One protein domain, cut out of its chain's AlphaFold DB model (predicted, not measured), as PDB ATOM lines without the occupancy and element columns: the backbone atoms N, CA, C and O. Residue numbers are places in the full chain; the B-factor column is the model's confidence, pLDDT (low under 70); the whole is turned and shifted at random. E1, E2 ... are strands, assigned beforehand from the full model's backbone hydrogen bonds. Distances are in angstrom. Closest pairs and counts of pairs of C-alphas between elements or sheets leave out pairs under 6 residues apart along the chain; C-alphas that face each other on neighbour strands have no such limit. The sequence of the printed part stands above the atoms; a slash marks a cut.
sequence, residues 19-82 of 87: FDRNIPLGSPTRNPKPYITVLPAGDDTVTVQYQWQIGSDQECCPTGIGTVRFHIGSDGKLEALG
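This is residues 19 to 82 of the 87 residues of the protein "Lipoprotein" of Mycobacterium tuberculosis NCGM2209 (UniProt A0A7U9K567). A long, strongly twisted antiparallel hairpin of E3 and E4 makes the core of one narrow sheet, with the short strand E2 along one edge and the short strand E5 along the other. E1 lies off this sheet, coming nearest to it at Leu 78 of E5, and the link of residues 53 to 63 loops beyond one end of the long hairpin. The printed part has 64 residues with no named helix and five named strands, E1 to E5 in order along the chain; the class is all strand, though only 27 of the 64 residues are in named elements. The sheet's order is E2, E3, E4, E5, all antiparallel. The whole is loose, with a radius of gyration of the C-alphas of 13.7 A, and elongated, spanning 43 by 23 by 20 A.

E1, residues 23 to 26, pairs with no named strand; a short antiparallel pairing joins residues 19 to 20 to its residues 23 to 24. E2, residues 36 to 38, is apart from E1. E2 is an edge strand and forms a hairpin with E3, residues 46 to 52, at 160 degrees between their directions; N 49 and O 37 are within hydrogen-bond range at 2.8 A. E3 and E4, residues 64 to 72, form a hairpin of two inner strands at 154 degrees; N 50 and O 66 are 2.8 A apart, and N 70 and O 46 also 2.8 A. E4 and the other edge strand, E5, residues 78 to 81, form a hairpin at 128 degrees, with N 81 and O 69 at 2.8 A. E2 to E5 are a meander, each strand the antiparallel neighbour of the one before. From edge to edge the strands' lines turn by 86 degrees, and the way across the sheet turns by 56 degrees. The closest C-alphas of E1 and E5 are those of Leu 25 and Leu 78, 6.1 A apart.

E1 begins at C-alpha 23, at (-12.769, 35.303, -61.060). E3 is 19.9 A from first to last C-alpha. E4, the longest strand, is 27.0 A and begins at C-alpha 64, at (5.640, 17.343, -80.082). E5 measures 9.9 A, E1 9.1 A and E2 6.7 A; E5 ends at C-alpha 81, at (-10.284, 16.254, -68.429).

The two C-alphas farthest apart are those of Ser 56 and Asp 75, 42.7 A. The link from E3 to E4 is long, with 11 residues; that from E4 to E5 is tight. The printed part has no cut, its mean pLDDT is 94.7, and no printed residue is under 70.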
ATOM      1  N   PHE A  19     -10.362  31.907 -66.275       94.38
ATOM      2  CA  PHE A  19     -11.288  32.754 -65.541       94.38
ATOM      3  C   PHE A  19     -12.695  32.157 -65.609       94.38
ATOM      4  O   PHE A  19     -13.129  31.742 -66.683       94.38
ATOM      5  N   ASP A  20     -13.412  32.161 -64.485       93.06
ATOM      6  CA  ASP A  20     -14.877  32.106 -64.476       93.06
ATOM      7  C   ASP A  20     -15.384  33.543 -64.398       93.06
ATOM      8  O   ASP A  20     -15.272  34.199 -63.356       93.06
ATOM      9  N   ARG A  21     -15.915  34.056 -65.512       90.62
ATOM     10  CA  ARG A  21     -16.279  35.472 -65.661       90.62
ATOM     11  C   ARG A  21     -15.075  36.363 -65.312       90.62
ATOM     12  O   ARG A  21     -14.133  36.436 -66.089       90.62
ATOM     13  N   ASN A  22     -15.086  36.999 -64.140       93.75
ATOM     14  CA  ASN A  22     -14.014  37.878 -63.657       93.75
ATOM     15  C   ASN A  22     -13.211  37.273 -62.490       93.75
ATOM     16  O   ASN A  22     -12.402  37.968 -61.876       93.75
ATOM     17  N   ILE A  23     -13.443  36.003 -62.154       95.56
ATOM     18  CA  ILE A  23     -12.769  35.303 -61.060       95.56
ATOM     19  C   ILE A  23     -11.605  34.498 -61.648       95.56
ATOM     20  O   ILE A  23     -11.851  33.592 -62.447       95.56
ATOM     21  N   PRO A  24     -10.344  34.791 -61.282       96.06
ATOM     22  CA  PRO A  24      -9.210  34.007 -61.751       96.06
ATOM     23  C   PRO A  24      -9.234  32.611 -61.122       96.06
ATOM     24  O   PRO A  24      -9.239  32.472 -59.902       96.06
ATOM     25  N   LEU A  25      -9.194  31.580 -61.963       96.50
ATOM     26  CA  LEU A  25      -9.062  30.178 -61.547       96.50
ATOM     27  C   LEU A  25      -7.598  29.710 -61.541       96.50
ATOM     28  O   LEU A  25      -7.280  28.661 -60.987       96.50
ATOM     29  N   GLY A  26      -6.700  30.502 -62.134       95.25
ATOM     30  CA  GLY A  26      -5.261  30.259 -62.145       95.25
ATOM     31  C   GLY A  26      -4.755  29.606 -63.430       95.25
ATOM     32  O   GLY A  26      -5.408  29.640 -64.475       95.25
ATOM     33  N   SER A  27      -3.540  29.064 -63.351       96.12
ATOM     34  CA  SER A  27      -2.866  28.395 -64.466       96.12
ATOM     35  C   SER A  27      -2.949  26.878 -64.309       96.12
ATOM     36  O   SER A  27      -2.763  26.390 -63.193       96.12
ATOM     37  N   PRO A  28      -3.190  26.112 -65.389       95.06
ATOM     38  CA  PRO A  28      -3.262  24.656 -65.298       95.06
ATOM     39  C   PRO A  28      -1.881  24.009 -65.129       95.06
ATOM     40  O   PRO A  28      -1.794  22.838 -64.772       95.06
ATOM     41  N   THR A  29      -0.792  24.737 -65.402       94.62
ATOM     42  CA  THR A  29       0.580  24.234 -65.294       94.62
ATOM     43  C   THR A  29       1.355  24.986 -64.220       94.62
ATOM     44  O   THR A  29       1.218  26.197 -64.061       94.62
ATOM     45  N   ARG A  30       2.223  24.273 -63.485       91.69
ATOM     46  CA  ARG A  30       3.111  24.901 -62.491       91.69
ATOM     47  C   ARG A  30       4.138  25.825 -63.148       91.69
ATOM     48  O   ARG A  30       4.405  26.908 -62.640       91.69
ATOM     49  N   ASN A  31       4.711  25.373 -64.263       93.62
ATOM     50  CA  ASN A  31       5.687  26.120 -65.047       93.62
ATOM     51  C   ASN A  31       5.035  26.614 -66.353       93.62
ATOM     52  O   ASN A  31       4.289  25.838 -66.967       93.62
ATOM     53  N   PRO A  32       5.321  27.851 -66.802       94.06
ATOM     54  CA  PRO A  32       4.909  28.342 -68.117       94.06
ATOM     55  C   PRO A  32       5.382  27.420 -69.250       94.06
ATOM     56  O   PRO A  32       6.447  26.803 -69.147       94.06
ATOM     57  N   LYS A  33       4.607  27.329 -70.334       95.31
ATOM     58  CA  LYS A  33       4.936  26.513 -71.516       95.31
ATOM     59  C   LYS A  33       4.958  27.391 -72.774       95.31
ATOM     60  O   LYS A  33       4.176  28.338 -72.852       95.31
ATOM     61  N   PRO A  34       5.839  27.131 -73.747       94.81
ATOM     62  CA  PRO A  34       5.748  27.772 -75.055       94.81
ATOM     63  C   PRO A  34       4.638  27.138 -75.908       94.81
ATOM     64  O   PRO A  34       4.043  26.137 -75.511       94.81
ATOM     65  N   TYR A  35       4.367  27.730 -77.076       94.88
ATOM     66  CA  TYR A  35       3.475  27.176 -78.108       94.88
ATOM     67  C   TYR A  35       2.097  26.714 -77.596       94.88
ATOM     68  O   TYR A  35       1.627  25.618 -77.913       94.88
ATOM     69  N   ILE A  36       1.453  27.542 -76.770       95.50
ATOM     70  CA  ILE A  36       0.115  27.262 -76.248       95.50
ATOM     71  C   ILE A  36      -0.921  27.827 -77.219       95.50
ATOM     72  O   ILE A  36      -0.925  29.026 -77.494       95.50
ATOM     73  N   THR A  37      -1.850  26.985 -77.662       95.44
ATOM     74  CA  THR A  37      -2.992  27.413 -78.476       95.44
ATOM     75  C   THR A  37      -4.288  27.032 -77.778       95.44
ATOM     76  O   THR A  37      -4.547  25.858 -77.520       95.44
ATOM     77  N   VAL A  38      -5.132  28.024 -77.495       95.31
ATOM     78  CA  VAL A  38      -6.516  27.781 -77.071       95.31
ATOM     79  C   VAL A  38      -7.345  27.532 -78.327       95.31
ATOM     80  O   VAL A  38      -7.442  28.404 -79.190       95.31
ATOM     81  N   LEU A  39      -7.894  26.328 -78.457       94.88
ATOM     82  CA  LEU A  39      -8.768  25.965 -79.570       94.88
ATOM     83  C   LEU A  39     -10.181  26.528 -79.336       94.88
ATOM     84  O   LEU A  39     -10.508  26.872 -78.195       94.88
ATOM     85  N   PRO A  40     -11.030  26.624 -80.381       89.31
ATOM     86  CA  PRO A  40     -12.420  27.034 -80.219       89.31
ATOM     87  C   PRO A  40     -13.093  26.268 -79.077       89.31
ATOM     88  O   PRO A  40     -12.982  25.042 -78.990       89.31
ATOM     89  N   ALA A  41     -13.736  27.007 -78.175       80.06
ATOM     90  CA  ALA A  41     -14.419  26.417 -77.034       80.06
ATOM     91  C   ALA A  41     -15.596  25.548 -77.511       80.06
ATOM     92  O   ALA A  41     -16.280  25.900 -78.474       80.06
ATOM     93  N   GLY A  42     -15.806  24.414 -76.837       77.94
ATOM     94  CA  GLY A  42     -17.080  23.694 -76.893       77.94
ATOM     95  C   GLY A  42     -18.058  24.282 -75.873       77.94
ATOM     96  O   GLY A  42     -17.724  25.265 -75.218       77.94
ATOM     97  N   ASP A  43     -19.223  23.654 -75.704       80.94
ATOM     98  CA  ASP A  43     -20.300  24.195 -74.858       80.94
ATOM     99  C   ASP A  43     -19.829  24.507 -73.421       80.94
ATOM    100  O   ASP A  43     -19.864  25.663 -73.008       80.94
ATOM    101  N   ASP A  44     -19.268  23.516 -72.712       88.25
ATOM    102  CA  ASP A  44     -18.823  23.659 -71.309       88.25
ATOM    103  C   ASP A  44     -17.323  23.380 -71.105       88.25
ATOM    104  O   ASP A  44     -16.844  23.194 -69.982       88.25
ATOM    105  N   THR A  45     -16.550  23.297 -72.193       93.62
ATOM    106  CA  THR A  45     -15.123  22.957 -72.110       93.62
ATOM    107  C   THR A  45     -14.256  23.824 -73.005       93.62
ATOM    108  O   THR A  45     -14.625  24.183 -74.123       93.62
ATOM    109  N   VAL A  46     -13.038  24.078 -72.535       94.94
ATOM    110  CA  VAL A  46     -11.976  24.712 -73.314       94.94
ATOM    111  C   VAL A  46     -10.945  23.653 -73.668       94.94
ATOM    112  O   VAL A  46     -10.405  22.990 -72.782       94.94
ATOM    113  N   THR A  47     -10.638  23.500 -74.955       97.00
ATOM    114  CA  THR A  47      -9.543  22.626 -75.391       97.00
ATOM    115  C   THR A  47      -8.279  23.451 -75.574       97.00
ATOM    116  O   THR A  47      -8.279  24.449 -76.292       97.00
ATOM    117  N   VAL A  48      -7.190  23.023 -74.945       97.31
ATOM    118  CA  VAL A  48      -5.875  23.648 -75.092       97.31
ATOM    119  C   VAL A  48      -4.947  22.664 -75.774       97.31
ATOM    120  O   VAL A  48      -4.827  21.514 -75.350       97.31
ATOM    121  N   GLN A  49      -4.279  23.131 -76.818       97.69
ATOM    122  CA  GLN A  49      -3.182  22.436 -77.462       97.69
ATOM    123  C   GLN A  49      -1.858  22.948 -76.897       97.69
ATOM    124  O   GLN A  49      -1.607  24.153 -76.869       97.69
ATOM    125  N   TYR A  50      -1.015  22.013 -76.481       97.25
ATOM    126  CA  TYR A  50       0.371  22.244 -76.104       97.25
ATOM    127  C   TYR A  50       1.272  21.667 -77.190       97.25
ATOM    128  O   TYR A  50       1.004  20.575 -77.699       97.25
ATOM    129  N   GLN A  51       2.343  22.383 -77.517       97.62
ATOM    130  CA  GLN A  51       3.404  21.881 -78.384       97.62
ATOM    131  C   GLN A  51       4.776  22.039 -77.724       97.62
ATOM    132  O   GLN A  51       4.982  22.912 -76.878       97.62
ATOM    133  N   TRP A  52       5.714  21.168 -78.091       96.81
ATOM    134  CA  TRP A  52       7.086  21.175 -77.589       96.81
ATOM    135  C   TRP A  52       8.049  20.588 -78.625       96.81
ATOM    136  O   TRP A  52       7.676  19.759 -79.453       96.81
ATOM    137  N   GLN A  53       9.302  21.028 -78.576       97.19
ATOM    138  CA  GLN A  53      10.363  20.516 -79.441       97.19
ATOM    139  C   GLN A  53      10.759  19.094 -79.013       97.19
ATOM    140  O   GLN A  53      10.945  18.830 -77.823       97.19
ATOM    141  N   ILE A  54      10.916  18.186 -79.974       97.19
ATOM    142  CA  ILE A  54      11.466  16.840 -79.785       97.19
ATOM    143  C   ILE A  54      12.804  16.754 -80.526       97.19
ATOM    144  O   ILE A  54      12.919  17.141 -81.684       97.19
ATOM    145  N   GLY A  55      13.840  16.228 -79.868       95.88
ATOM    146  CA  GLY A  55      15.149  16.036 -80.497       95.88
ATOM    147  C   GLY A  55      15.751  17.349 -81.010       95.88
ATOM    148  O   GLY A  55      16.075  18.230 -80.219       95.88
ATOM    149  N   SER A  56      15.923  17.455 -82.329       96.69
ATOM    150  CA  SER A  56      16.539  18.603 -83.007       96.69
ATOM    151  C   SER A  56      15.527  19.539 -83.678       96.69
ATOM    152  O   SER A  56      15.885  20.234 -84.631       96.69
ATOM    153  N   ASP A  57      14.269  19.534 -83.232       97.69
ATOM    154  CA  ASP A  57      13.244  20.441 -83.749       97.69
ATOM    155  C   ASP A  57      13.694  21.903 -83.666       97.69
ATOM    156  O   ASP A  57      14.213  22.371 -82.649       97.69
ATOM    157  N   GLN A  58      13.439  22.653 -84.734       95.75
ATOM    158  CA  GLN A  58      13.627  24.099 -84.742       95.75
ATOM    159  C   GLN A  58      12.473  24.796 -84.021       95.75
ATOM    160  O   GLN A  58      11.341  24.315 -84.018       95.75
ATOM    161  N   GLU A  59      12.731  25.987 -83.477       93.56
ATOM    162  CA  GLU A  59      11.712  26.740 -82.738       93.56
ATOM    163  C   GLU A  59      10.474  27.102 -83.571       93.56
ATOM    164  O   GLU A  59       9.407  27.306 -83.005       93.56
ATOM    165  N   CYS A  60      10.584  27.207 -84.897       93.00
ATOM    166  CA  CYS A  60       9.428  27.500 -85.750       93.00
ATOM    167  C   CYS A  60       8.405  26.366 -85.799       93.00
ATOM    168  O   CYS A  60       7.273  26.570 -86.232       93.00
ATOM    169  N   CYS A  61       8.862  25.154 -85.484       93.12
ATOM    170  CA  CYS A  61       8.281  23.944 -86.024       93.12
ATOM    171  C   CYS A  61       8.419  22.762 -85.038       93.12
ATOM    172  O   CYS A  61       8.972  21.728 -85.418       93.12
ATOM    173  N   PRO A  62       7.967  22.896 -83.773       97.19
ATOM    174  CA  PRO A  62       7.943  21.779 -82.832       97.19
ATOM    175  C   PRO A  62       7.022  20.656 -83.329       97.19
ATOM    176  O   PRO A  62       5.903  20.907 -83.778       97.19
ATOM    177  N   THR A  63       7.479  19.410 -83.226       98.12
ATOM    178  CA  THR A  63       6.727  18.217 -83.651       98.12
ATOM    179  C   THR A  63       5.953  17.563 -82.509       98.12
ATOM    180  O   THR A  63       4.944  16.896 -82.748       98.12
ATOM    181  N   GLY A  64       6.381  17.771 -81.260       98.06
ATOM    182  CA  GLY A  64       5.640  17.343 -80.082       98.06
ATOM    183  C   GLY A  64       4.344  18.130 -79.957       98.06
ATOM    184  O   GLY A  64       4.357  19.359 -79.950       98.06
ATOM    185  N   ILE A  65       3.221  17.423 -79.867       98.06
ATOM    186  CA  ILE A  65       1.889  18.019 -79.800       98.06
ATOM    187  C   ILE A  65       0.967  17.163 -78.938       98.06
ATOM    188  O   ILE A  65       1.008  15.933 -78.975       98.06
ATOM    189  N   GLY A  66       0.108  17.814 -78.164       97.88
ATOM    190  CA  GLY A  66      -0.947  17.148 -77.416       97.88
ATOM    191  C   GLY A  66      -2.037  18.124 -77.005       97.88
ATOM    192  O   GLY A  66      -1.811  19.330 -76.922       97.88
ATOM    193  N   THR A  67      -3.229  17.603 -76.735       97.38
ATOM    194  CA  THR A  67      -4.367  18.404 -76.283       97.38
ATOM    195  C   THR A  67      -4.875  17.918 -74.936       97.38
ATOM    196  O   THR A  67      -4.753  16.748 -74.580       97.38
ATOM    197  N   VAL A  68      -5.461  18.837 -74.179       97.44
ATOM    198  CA  VAL A  68      -6.205  18.535 -72.957       97.44
ATOM    199  C   VAL A  68      -7.408  19.464 -72.889       97.44
ATOM    200  O   VAL A  68      -7.346  20.628 -73.294       97.44
ATOM    201  N   ARG A  69      -8.531  18.923 -72.419       97.06
ATOM    202  CA  ARG A  69      -9.752  19.689 -72.188       97.06
ATOM    203  C   ARG A  69      -9.797  20.143 -70.742       97.06
ATOM    204  O   ARG A  69      -9.391  19.406 -69.852       97.06
ATOM    205  N   PHE A  70     -10.329  21.329 -70.519       96.88
ATOM    206  CA  PHE A  70     -10.573  21.879 -69.197       96.88
ATOM    207  C   PHE A  70     -12.041  22.238 -69.054       96.88
ATOM    208  O   PHE A  70     -12.674  22.671 -70.017       96.88
ATOM    209  N   HIS A  71     -12.546  22.089 -67.840       96.19
ATOM    210  CA  HIS A  71     -13.868  22.550 -67.443       96.19
ATOM    211  C   HIS A  71     -13.819  23.110 -66.025       96.19
ATOM    212  O   HIS A  71     -12.816  22.952 -65.319       96.19
ATOM    213  N   ILE A  72     -14.899  23.771 -65.629       96.19
ATOM    214  CA  ILE A  72     -15.106  24.191 -64.248       96.19
ATOM    215  C   ILE A  72     -15.900  23.079 -63.564       96.19
ATOM    216  O   ILE A  72     -17.018  22.772 -63.978       96.19
ATOM    217  N   GLY A  73     -15.300  22.458 -62.551       95.12
ATOM    218  CA  GLY A  73     -15.928  21.415 -61.755       95.12
ATOM    219  C   GLY A  73     -17.106  21.949 -60.942       95.12
ATOM    220  O   GLY A  73     -17.285  23.154 -60.757       95.12
ATOM    221  N   SER A  74     -17.908  21.035 -60.397       94.50
ATOM    222  CA  SER A  74     -19.066  21.394 -59.558       94.50
ATOM    223  C   SER A  74     -18.705  22.187 -58.291       94.50
ATOM    224  O   SER A  74     -19.559  22.864 -57.725       94.50
ATOM    225  N   ASP A  75     -17.440  22.137 -57.861       94.62
ATOM    226  CA  ASP A  75     -16.902  22.908 -56.739       94.62
ATOM    227  C   ASP A  75     -16.365  24.295 -57.152       94.62
ATOM    228  O   ASP A  75     -15.787  25.012 -56.331       94.62
ATOM    229  N   GLY A  76     -16.546  24.674 -58.422       94.81
ATOM    230  CA  GLY A  76     -16.098  25.938 -58.995       94.81
ATOM    231  C   GLY A  76     -14.610  25.985 -59.343       94.81
ATOM    232  O   GLY A  76     -14.112  27.055 -59.697       94.81
ATOM    233  N   LYS A  77     -13.872  24.871 -59.240       95.50
ATOM    234  CA  LYS A  77     -12.441  24.837 -59.564       95.50
ATOM    235  C   LYS A  77     -12.184  24.444 -61.010       95.50
ATOM    236  O   LYS A  77     -12.970  23.755 -61.650       95.50
ATOM    237  N   LEU A  78     -11.032  24.873 -61.522       96.56
ATOM    238  CA  LEU A  78     -10.529  24.407 -62.807       96.56
ATOM    239  C   LEU A  78     -10.122  22.934 -62.702       96.56
ATOM    240  O   LEU A  78      -9.278  22.578 -61.880       96.56
ATOM    241  N   GLU A  79     -10.657  22.105 -63.589       96.75
ATOM    242  CA  GLU A  79     -10.350  20.680 -63.659       96.75
ATOM    243  C   GLU A  79      -9.942  20.281 -65.082       96.75
ATOM    244  O   GLU A  79     -10.585  20.657 -66.068       96.75
ATOM    245  N   ALA A  80      -8.870  19.490 -65.182       96.50
ATOM    246  CA  ALA A  80      -8.390  18.924 -66.435       96.50
ATOM    247  C   ALA A  80      -9.083  17.584 -66.724       96.50
ATOM    248  O   ALA A  80      -9.007  16.637 -65.944       96.50
ATOM    249  N   LEU A  81      -9.704  17.481 -67.894       95.56
ATOM    250  CA  LEU A  81     -10.284  16.254 -68.429       95.56
ATOM    251  C   LEU A  81      -9.209  15.478 -69.202       95.56
ATOM    252  O   LEU A  81      -9.228  15.404 -70.434       95.56
ATOM    253  N   GLY A  82      -8.242  14.942 -68.461       94.62
ATOM    254  CA  GLY A  82      -7.086  14.221 -68.989       94.62
ATOM    255  C   GLY A  82      -5.765  14.728 -68.415       94.62
ATOM    256  O   GLY A  82      -5.723  15.667 -67.622       94.62
TER     257      GLY A  82